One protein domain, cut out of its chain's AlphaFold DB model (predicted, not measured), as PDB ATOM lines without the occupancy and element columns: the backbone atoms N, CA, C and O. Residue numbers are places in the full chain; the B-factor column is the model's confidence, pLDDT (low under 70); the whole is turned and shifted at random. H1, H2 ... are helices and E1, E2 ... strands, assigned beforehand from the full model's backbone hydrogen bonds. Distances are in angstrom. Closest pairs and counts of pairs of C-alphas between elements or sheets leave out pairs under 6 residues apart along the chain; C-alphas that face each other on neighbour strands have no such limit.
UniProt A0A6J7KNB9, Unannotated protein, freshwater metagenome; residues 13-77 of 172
ATOM      1  N   LEU A  13      15.888  69.891  14.221       45.81
ATOM      2  CA  LEU A  13      17.124  70.574  14.590       45.81
ATOM      3  C   LEU A  13      17.767  69.643  15.611       45.81
ATOM      4  O   LEU A  13      17.413  69.687  16.791       45.81
ATOM      5  N   ARG A  14      18.641  68.735  15.167       45.12
ATOM      6  CA  ARG A  14      19.352  67.861  16.097       45.12
ATOM      7  C   ARG A  14      20.104  68.754  17.060       45.12
ATOM      8  O   ARG A  14      21.053  69.423  16.666       45.12
ATOM      9  N   SER A  15      19.630  68.759  18.298       38.09
ATOM     10  CA  SER A  15      20.061  69.582  19.419       38.09
ATOM     11  C   SER A  15      21.585  69.649  19.539       38.09
ATOM     12  O   SER A  15      22.192  68.824  20.222       38.09
ATOM     13  N   HIS A  16      22.194  70.636  18.895       45.03
ATOM     14  CA  HIS A  16      23.563  71.050  19.147       45.03
ATOM     15  C   HIS A  16      23.505  72.545  19.459       45.03
ATOM     16  O   HIS A  16      22.935  73.338  18.713       45.03
ATOM     17  N   SER A  17      23.983  72.898  20.647       51.00
ATOM     18  CA  SER A  17      23.748  74.150  21.378       51.00
ATOM     19  C   SER A  17      24.436  75.397  20.790       51.00
ATOM     20  O   SER A  17      24.874  76.258  21.544       51.00
ATOM     21  N   GLY A  18      24.575  75.484  19.466       54.94
ATOM     22  CA  GLY A  18      25.278  76.566  18.761       54.94
ATOM     23  C   GLY A  18      24.485  77.192  17.613       54.94
ATOM     24  O   GLY A  18      25.064  77.889  16.791       54.94
ATOM     25  N   CYS A  19      23.181  76.918  17.534       65.25
ATOM     26  CA  CYS A  19      22.343  77.215  16.369       65.25
ATOM     27  C   CYS A  19      21.042  77.943  16.693       65.25
ATOM     28  O   CYS A  19      20.054  77.912  15.950       65.25
ATOM     29  N   ASP A  20      21.061  78.631  17.826       64.19
ATOM     30  CA  ASP A  20      19.959  79.461  18.267       64.19
ATOM     31  C   ASP A  20      19.752  80.606  17.263       64.19
ATOM     32  O   ASP A  20      20.675  81.345  16.933       64.19
ATOM     33  N   GLY A  21      18.524  80.747  16.756       65.25
ATOM     34  CA  GLY A  21      18.142  81.850  15.867       65.25
ATOM     35  C   GLY A  21      18.135  81.548  14.364       65.25
ATOM     36  O   GLY A  21      17.517  82.314  13.631       65.25
ATOM     37  N   ILE A  22      18.676  80.417  13.890       72.38
ATOM     38  CA  ILE A  22      18.679  80.075  12.444       72.38
ATOM     39  C   ILE A  22      17.268  79.963  11.861       72.38
ATOM     40  O   ILE A  22      17.037  80.324  10.712       72.38
ATOM     41  N   GLY A  23      16.289  79.536  12.665       66.00
ATOM     42  CA  GLY A  23      14.885  79.506  12.242       66.00
ATOM     43  C   GLY A  23      14.298  80.883  11.886       66.00
ATOM     44  O   GLY A  23      13.188  80.940  11.368       66.00
ATOM     45  N   GLN A  24      15.016  81.977  12.169       73.50
ATOM     46  CA  GLN A  24      14.664  83.342  11.766       73.50
ATOM     47  C   GLN A  24      15.275  83.748  10.413       73.50
ATOM     48  O   GLN A  24      14.966  84.830   9.921       73.50
ATOM     49  N   ALA A  25      16.138  82.921   9.812       80.19
ATOM     50  CA  ALA A  25      16.742  83.216   8.518       80.19
ATOM     51  C   ALA A  25      15.683  83.236   7.401       80.19
ATOM     52  O   ALA A  25      14.770  82.402   7.347       80.19
ATOM     53  N   GLN A  26      15.798  84.202   6.490       81.94
ATOM     54  CA  GLN A  26      14.814  84.388   5.427       81.94
ATOM     55  C   GLN A  26      14.861  83.218   4.440       81.94
ATOM     56  O   GLN A  26      15.912  82.871   3.912       81.94
ATOM     57  N   GLY A  27      13.704  82.620   4.151       81.06
ATOM     58  CA  GLY A  27      13.609  81.432   3.293       81.06
ATOM     59  C   GLY A  27      13.838  80.104   4.025       81.06
ATOM     60  O   GLY A  27      13.667  79.053   3.414       81.06
ATOM     61  N   PHE A  28      14.115  80.119   5.338       84.94
ATOM     62  CA  PHE A  28      14.283  78.901   6.141       84.94
ATOM     63  C   PHE A  28      13.067  77.968   6.026       84.94
ATOM     64  O   PHE A  28      13.197  76.786   5.724       84.94
ATOM     65  N   ALA A  29      11.854  78.503   6.186       84.50
ATOM     66  CA  ALA A  29      10.636  77.702   6.066       84.50
ATOM     67  C   ALA A  29      10.443  77.105   4.658       84.50
ATOM     68  O   ALA A  29       9.914  76.001   4.538       84.50
ATOM     69  N   GLU A  30      10.876  77.807   3.605       87.06
ATOM     70  CA  GLU A  30      10.769  77.339   2.217       87.06
ATOM     71  C   GLU A  30      11.693  76.144   1.969       87.06
ATOM     72  O   GLU A  30      11.234  75.111   1.478       87.06
ATOM     73  N   VAL A  31      12.966  76.239   2.367       86.50
ATOM     74  CA  VAL A  31      13.924  75.141   2.171       86.50
ATOM     75  C   VAL A  31      13.549  73.914   3.004       86.50
ATOM     76  O   VAL A  31      13.570  72.792   2.493       86.50
ATOM     77  N   ILE A  32      13.089  74.105   4.246       87.06
ATOM     78  CA  ILE A  32      12.594  73.003   5.084       87.06
ATOM     79  C   ILE A  32      11.359  72.347   4.450       87.06
ATOM     80  O   ILE A  32      11.285  71.119   4.378       87.06
ATOM     81  N   ALA A  33      10.407  73.132   3.933       84.25
ATOM     82  CA  ALA A  33       9.235  72.594   3.238       84.25
ATOM     83  C   ALA A  33       9.608  71.814   1.963       84.25
ATOM     84  O   ALA A  33       8.928  70.851   1.606       84.25
ATOM     85  N   ALA A  34      10.710  72.184   1.307       85.69
ATOM     86  CA  ALA A  34      11.274  71.470   0.163       85.69
ATOM     87  C   ALA A  34      12.113  70.228   0.544       85.69
ATOM     88  O   ALA A  34      12.653  69.546  -0.336       85.69
ATOM     89  N   GLY A  35      12.197  69.899   1.837       88.81
ATOM     90  CA  GLY A  35      12.874  68.709   2.350       88.81
ATOM     91  C   GLY A  35      14.380  68.872   2.548       88.81
ATOM     92  O   GLY A  35      15.087  67.865   2.573       88.81
ATOM     93  N   TRP A  36      14.879  70.105   2.661       90.19
ATOM     94  CA  TRP A  36      16.251  70.353   3.095       90.19
ATOM     95  C   TRP A  36      16.395  70.141   4.598       90.19
ATOM     96  O   TRP A  36      15.462  70.358   5.370       90.19
ATOM     97  N   THR A  37      17.589  69.729   5.009       90.31
ATOM     98  CA  THR A  37      17.988  69.656   6.416       90.31
ATOM     99  C   THR A  37      18.970  70.778   6.714       90.31
ATOM    100  O   THR A  37      19.850  71.050   5.902       90.31
ATOM    101  N   VAL A  38      18.832  71.413   7.877       85.75
ATOM    102  CA  VAL A  38      19.804  72.389   8.383       85.75
ATOM    103  C   VAL A  38      20.433  71.822   9.647       85.75
ATOM    104  O   VAL A  38      19.722  71.461  10.585       85.75
ATOM    105  N   GLU A  39      21.754  71.711   9.651       85.69
ATOM    106  CA  GLU A  39      22.542  71.143  10.738       85.69
ATOM    107  C   GLU A  39      23.707  72.051  11.119       85.69
ATOM    108  O   GLU A  39      24.031  73.018  10.430       85.69
ATOM    109  N   CYS A  40      24.331  71.727  12.246       83.19
ATOM    110  CA  CYS A  40      25.360  72.548  12.852       83.19
ATOM    111  C   CYS A  40      26.563  71.704  13.228       83.19
ATOM    112  O   CYS A  40      26.403  70.572  13.690       83.19
ATOM    113  N   ALA A  41      27.756  72.247  13.011       81.56
ATOM    114  CA  ALA A  41      29.002  71.549  13.273       81.56
ATOM    115  C   ALA A  41      30.049  72.489  13.875       81.56
ATOM    116  O   ALA A  41      30.229  73.618  13.430       81.56
ATOM    117  N   SER A  42      30.810  72.006  14.855       76.75
ATOM    118  CA  SER A  42      31.938  72.757  15.429       76.75
ATOM    119  C   SER A  42      33.082  72.994  14.433       76.75
ATOM    120  O   SER A  42      33.841  73.955  14.565       76.75
ATOM    121  N   ILE A  43      33.202  72.128  13.424       75.62
ATOM    122  CA  ILE A  43      34.158  72.236  12.323       75.62
ATOM    123  C   ILE A  43      33.426  71.869  11.037       75.62
ATOM    124  O   ILE A  43      32.854  70.784  10.942       75.62
ATOM    125  N   ILE A  44      33.501  72.750  10.042       76.12
ATOM    126  CA  ILE A  44      33.109  72.444   8.669       76.12
ATOM    127  C   ILE A  44      34.386  72.138   7.894       76.12
ATOM    128  O   ILE A  44      35.289  72.969   7.810       76.12
ATOM    129  N   THR A  45      34.479  70.929   7.354       66.94
ATOM    130  CA  THR A  45      35.528  70.560   6.403       66.94
ATOM    131  C   THR A  45      34.890  70.453   5.032       66.94
ATOM    132  O   THR A  45      34.019  69.602   4.847       66.94
ATOM    133  N   ASP A  46      35.311  71.290   4.088       63.28
ATOM    134  CA  ASP A  46      34.885  71.132   2.700       63.28
ATOM    135  C   ASP A  46      35.356  69.775   2.144       63.28
ATOM    136  O   ASP A  46      36.436  69.281   2.486       63.28
ATOM    137  N   ALA A  47      34.541  69.179   1.277       50.16
ATOM    138  CA  ALA A  47      34.898  68.018   0.473       50.16
ATOM    139  C   ALA A  47      35.580  68.403  -0.859       50.16
ATOM    140  O   ALA A  47      36.075  67.507  -1.547       50.16
ATOM    141  N   GLY A  48      35.650  69.692  -1.225       50.34
ATOM    142  CA  GLY A  48      36.299  70.146  -2.457       50.34
ATOM    143  C   GLY A  48      36.947  71.529  -2.357       50.34
ATOM    144  O   GLY A  48      36.284  72.519  -2.122       50.34
ATOM    145  N   ASP A  49      38.257  71.590  -2.601       49.78
ATOM    146  CA  ASP A  49      39.035  72.776  -3.007       49.78
ATOM    147  C   ASP A  49      38.999  74.069  -2.160       49.78
ATOM    148  O   ASP A  49      39.688  75.030  -2.524       49.78
ATOM    149  N   ALA A  50      38.326  74.114  -1.003       50.56
ATOM    150  CA  ALA A  50      38.487  75.232  -0.074       50.56
ATOM    151  C   ALA A  50      39.970  75.394   0.324       50.56
ATOM    152  O   ALA A  50      40.633  74.417   0.705       50.56
ATOM    153  N   PRO A  51      40.538  76.615   0.251       45.81
ATOM    154  CA  PRO A  51      41.921  76.844   0.637       45.81
ATOM    155  C   PRO A  51      42.128  76.410   2.093       45.81
ATOM    156  O   PRO A  51      41.408  76.844   2.996       45.81
ATOM    157  N   GLN A  52      43.120  75.537   2.313       39.59
ATOM    158  CA  GLN A  52      43.489  75.054   3.645       39.59
ATOM    159  C   GLN A  52      43.701  76.247   4.590       39.59
ATOM    160  O   GLN A  52      44.551  77.098   4.331       39.59
ATOM    161  N   GLY A  53      42.932  76.298   5.681       43.81
ATOM    162  CA  GLY A  53      43.001  77.372   6.679       43.81
ATOM    163  C   GLY A  53      41.951  78.480   6.538       43.81
ATOM    164  O   GLY A  53      42.022  79.449   7.288       43.81
ATOM    165  N   SER A  54      40.983  78.354   5.624       55.81
ATOM    166  CA  SER A  54      39.775  79.188   5.648       55.81
ATOM    167  C   SER A  54      38.815  78.695   6.737       55.81
ATOM    168  O   SER A  54      38.481  77.513   6.809       55.81
ATOM    169  N   ASP A  55      38.401  79.598   7.625       68.62
ATOM    170  CA  ASP A  55      37.323  79.338   8.579       68.62
ATOM    171  C   ASP A  55      35.993  79.342   7.814       68.62
ATOM    172  O   ASP A  55      35.360  80.382   7.650       68.62
ATOM    173  N   ILE A  56      35.588  78.177   7.310       77.81
ATOM    174  CA  ILE A  56      34.297  77.996   6.640       77.81
ATOM    175  C   ILE A  56      33.186  78.139   7.684       77.81
ATOM    176  O   ILE A  56      33.167  77.412   8.681       77.81
ATOM    177  N   LEU A  57      32.285  79.099   7.470       84.19
ATOM    178  CA  LEU A  57      31.183  79.403   8.390       84.19
ATOM    179  C   LEU A  57      29.873  78.707   8.003       84.19
ATOM    180  O   LEU A  57      29.032  78.477   8.871       84.19
ATOM    181  N   GLY A  58      29.718  78.347   6.732       87.69
ATOM    182  CA  GLY A  58      28.558  77.657   6.189       87.69
ATOM    183  C   GLY A  58      28.949  76.793   4.994       87.69
ATOM    184  O   GLY A  58      29.996  77.006   4.383       87.69
ATOM    185  N   LEU A  59      28.154  75.759   4.734       89.00
ATOM    186  CA  LEU A  59      28.278  74.905   3.563       89.00
ATOM    187  C   LEU A  59      26.900  74.402   3.147       89.00
ATOM    188  O   LEU A  59      26.178  73.805   3.947       89.00
ATOM    189  N   THR A  60      26.582  74.548   1.868       91.12
ATOM    190  CA  THR A  60      25.398  73.952   1.255       91.12
ATOM    191  C   THR A  60      25.803  72.767   0.383       91.12
ATOM    192  O   THR A  60      26.572  72.919  -0.560       91.12
ATOM    193  N   ASP A  61      25.244  71.585   0.657       90.88
ATOM    194  CA  ASP A  61      25.372  70.376  -0.164       90.88
ATOM    195  C   ASP A  61      24.042  70.092  -0.894       90.88
ATOM    196  O   ASP A  61      23.116  69.502  -0.315       90.88
ATOM    197  N   PRO A  62      23.923  70.464  -2.185       90.06
ATOM    198  CA  PRO A  62      22.729  70.203  -2.983       90.06
ATOM    199  C   PRO A  62      22.410  68.724  -3.206       90.06
ATOM    200  O   PRO A  62      21.240  68.363  -3.342       90.06
ATOM    201  N   ALA A  63      23.427  67.859  -3.262       88.81
ATOM    202  CA  ALA A  63      23.241  66.436  -3.537       88.81
ATOM    203  C   ALA A  63      22.590  65.729  -2.344       88.81
ATOM    204  O   ALA A  63      21.760  64.833  -2.520       88.81
ATOM    205  N   ARG A  64      22.942  66.158  -1.129       88.12
ATOM    206  CA  ARG A  64      22.372  65.642   0.122       88.12
ATOM    207  C   ARG A  64      21.204  66.477   0.639       88.12
ATOM    208  O   ARG A  64      20.494  66.000   1.520       88.12
ATOM    209  N   ARG A  65      20.987  67.670   0.076       91.38
ATOM    210  CA  ARG A  65      20.024  68.681   0.544       91.38
ATOM    211  C   ARG A  65      20.262  69.057   2.003       91.38
ATOM    212  O   ARG A  65      19.335  69.077   2.814       91.38
ATOM    213  N   VAL A  66      21.523  69.310   2.330       90.25
ATOM    214  CA  VAL A  66      21.963  69.672   3.680       90.25
ATOM    215  C   VAL A  66      22.602  71.052   3.640       90.25
ATOM    216  O   VAL A  66      23.414  71.325   2.764       90.25
ATOM    217  N   ILE A  67      22.227  71.905   4.585       90.12
ATOM    218  CA  ILE A  67      22.943  73.132   4.929       90.12
ATOM    219  C   ILE A  67      23.631  72.875   6.268       90.12
ATOM    220  O   ILE A  67      22.953  72.596   7.256       90.12
ATOM    221  N   THR A  68      24.953  72.974   6.310       88.06
ATOM    222  CA  THR A  68      25.757  72.840   7.526       88.06
ATOM    223  C   THR A  68      26.279  74.217   7.923       88.06
ATOM    224  O   THR A  68      26.938  74.882   7.132       88.06
ATOM    225  N   LEU A  69      26.011  74.650   9.153       86.31
ATOM    226  CA  LEU A  69      26.476  75.930   9.693       86.31
ATOM    227  C   LEU A  69      27.489  75.704  10.812       86.31
ATOM    228  O   LEU A  69      27.371  74.763  11.601       86.31
ATOM    229  N   LYS A  70      28.513  76.556  10.886       83.31
ATOM    230  CA  LYS A  70      29.520  76.454  11.937       83.31
ATOM    231  C   LYS A  70      28.871  76.859  13.252       83.31
ATOM    232  O   LYS A  70      28.233  77.904  13.338       83.31
ATOM    233  N   GLU A  71      29.057  76.047  14.286       79.38
ATOM    234  CA  GLU A  71      28.643  76.403  15.638       79.38
ATOM    235  C   GLU A  71      29.472  77.590  16.116       79.38
ATOM    236  O   GLU A  71      30.649  77.472  16.470       79.38
ATOM    237  N   THR A  72      28.843  78.753  16.133       67.50
ATOM    238  CA  THR A  72      29.399  79.979  16.687       67.50
ATOM    239  C   THR A  72      28.447  80.495  17.768       67.50
ATOM    240  O   THR A  72      27.245  80.238  17.714       67.50
ATOM    241  N   PRO A  73      28.935  81.251  18.772       55.84
ATOM    242  CA  PRO A  73      28.067  81.892  19.771       55.84
ATOM    243  C   PRO A  73      26.999  82.808  19.155       55.84
ATOM    244  O   PRO A  73      26.022  83.165  19.812       55.84
ATOM    245  N   TRP A  74      27.206  83.184  17.894       51.28
ATOM    246  CA  TRP A  74      26.263  83.861  17.025       51.28
ATOM    247  C   TRP A  74      26.319  83.118  15.694       51.28
ATOM    248  O   TRP A  74      27.192  83.415  14.880       51.28
ATOM    249  N   ALA A  75      25.476  82.104  15.484       56.09
ATOM    250  CA  ALA A  75      25.231  81.628  14.128       56.09
ATOM    251  C   ALA A  75      24.697  82.841  13.361       56.09
ATOM    252  O   ALA A  75      23.593  83.317  13.637       56.09
ATOM    253  N   GLU A  76      25.538  83.440  12.521       76.12
ATOM    254  CA  GLU A  76      25.220  84.731  11.931       76.12
ATOM    255  C   GLU A  76      24.032  84.523  10.994       76.12
ATOM    256  O   GLU A  76      24.100  83.740  10.045       76.12
ATOM    257  N   THR A  77      22.914  85.198  11.282       80.69
ATOM    258  CA  THR A  77      21.707  85.151  10.443       80.69
ATOM    259  C   THR A  77      22.058  85.414   8.979       80.69
ATOM    260  O   THR A  77      21.442  84.822   8.096       80.69
TER     261      THR A  77
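What this domain is: This is residues 13 to 77 of the 172 residues of the protein "Unannotated protein" of freshwater metagenome (UniProt A0A6J7KNB9). Little regular structure is present: a small sheet of three short strands, with short helix H1 at one end of the longest axis and a loop at the other, whose residues 48 to 53 stick out. The printed part has 65 residues, 20 of them in H1, E1, E2 and E3, in that chain order; the class is mixed. The sheet, E1 E3 E2, is mixed. The whole is compact, radius of gyration of the C-alphas 11.9 A, spanning 34 by 28 by 20 A.

Where its parts are: H1, residues 28 to 33, begins at C-alpha 28 (14.283, 78.901, 6.141). E1 is residues 37 to 41, 13.1 A; E2, 58 to 61, 10.2 A; E3, 66 to 70, 13.1 A, ending at C-alpha 70 (29.520, 76.454, 11.937).

How they stand to each other: H1, with every O i to N i+4 pair within hydrogen-bond range, only grazes the sheet with residues 28 to 32. E1 and E3 are parallel at 27 degrees; N 39 and O 67, 2.8 A, are within range. Hairpin E2 and E3 is antiparallel at 164 degrees; N 59 and O 68, 2.8 A, are within range.

The domain as a whole: The printed part has no cut. The E1 to E2 link is long, 16 residues. pLDDT is under 70 in 25 residues, among them 13 to 21 and 45 to 55.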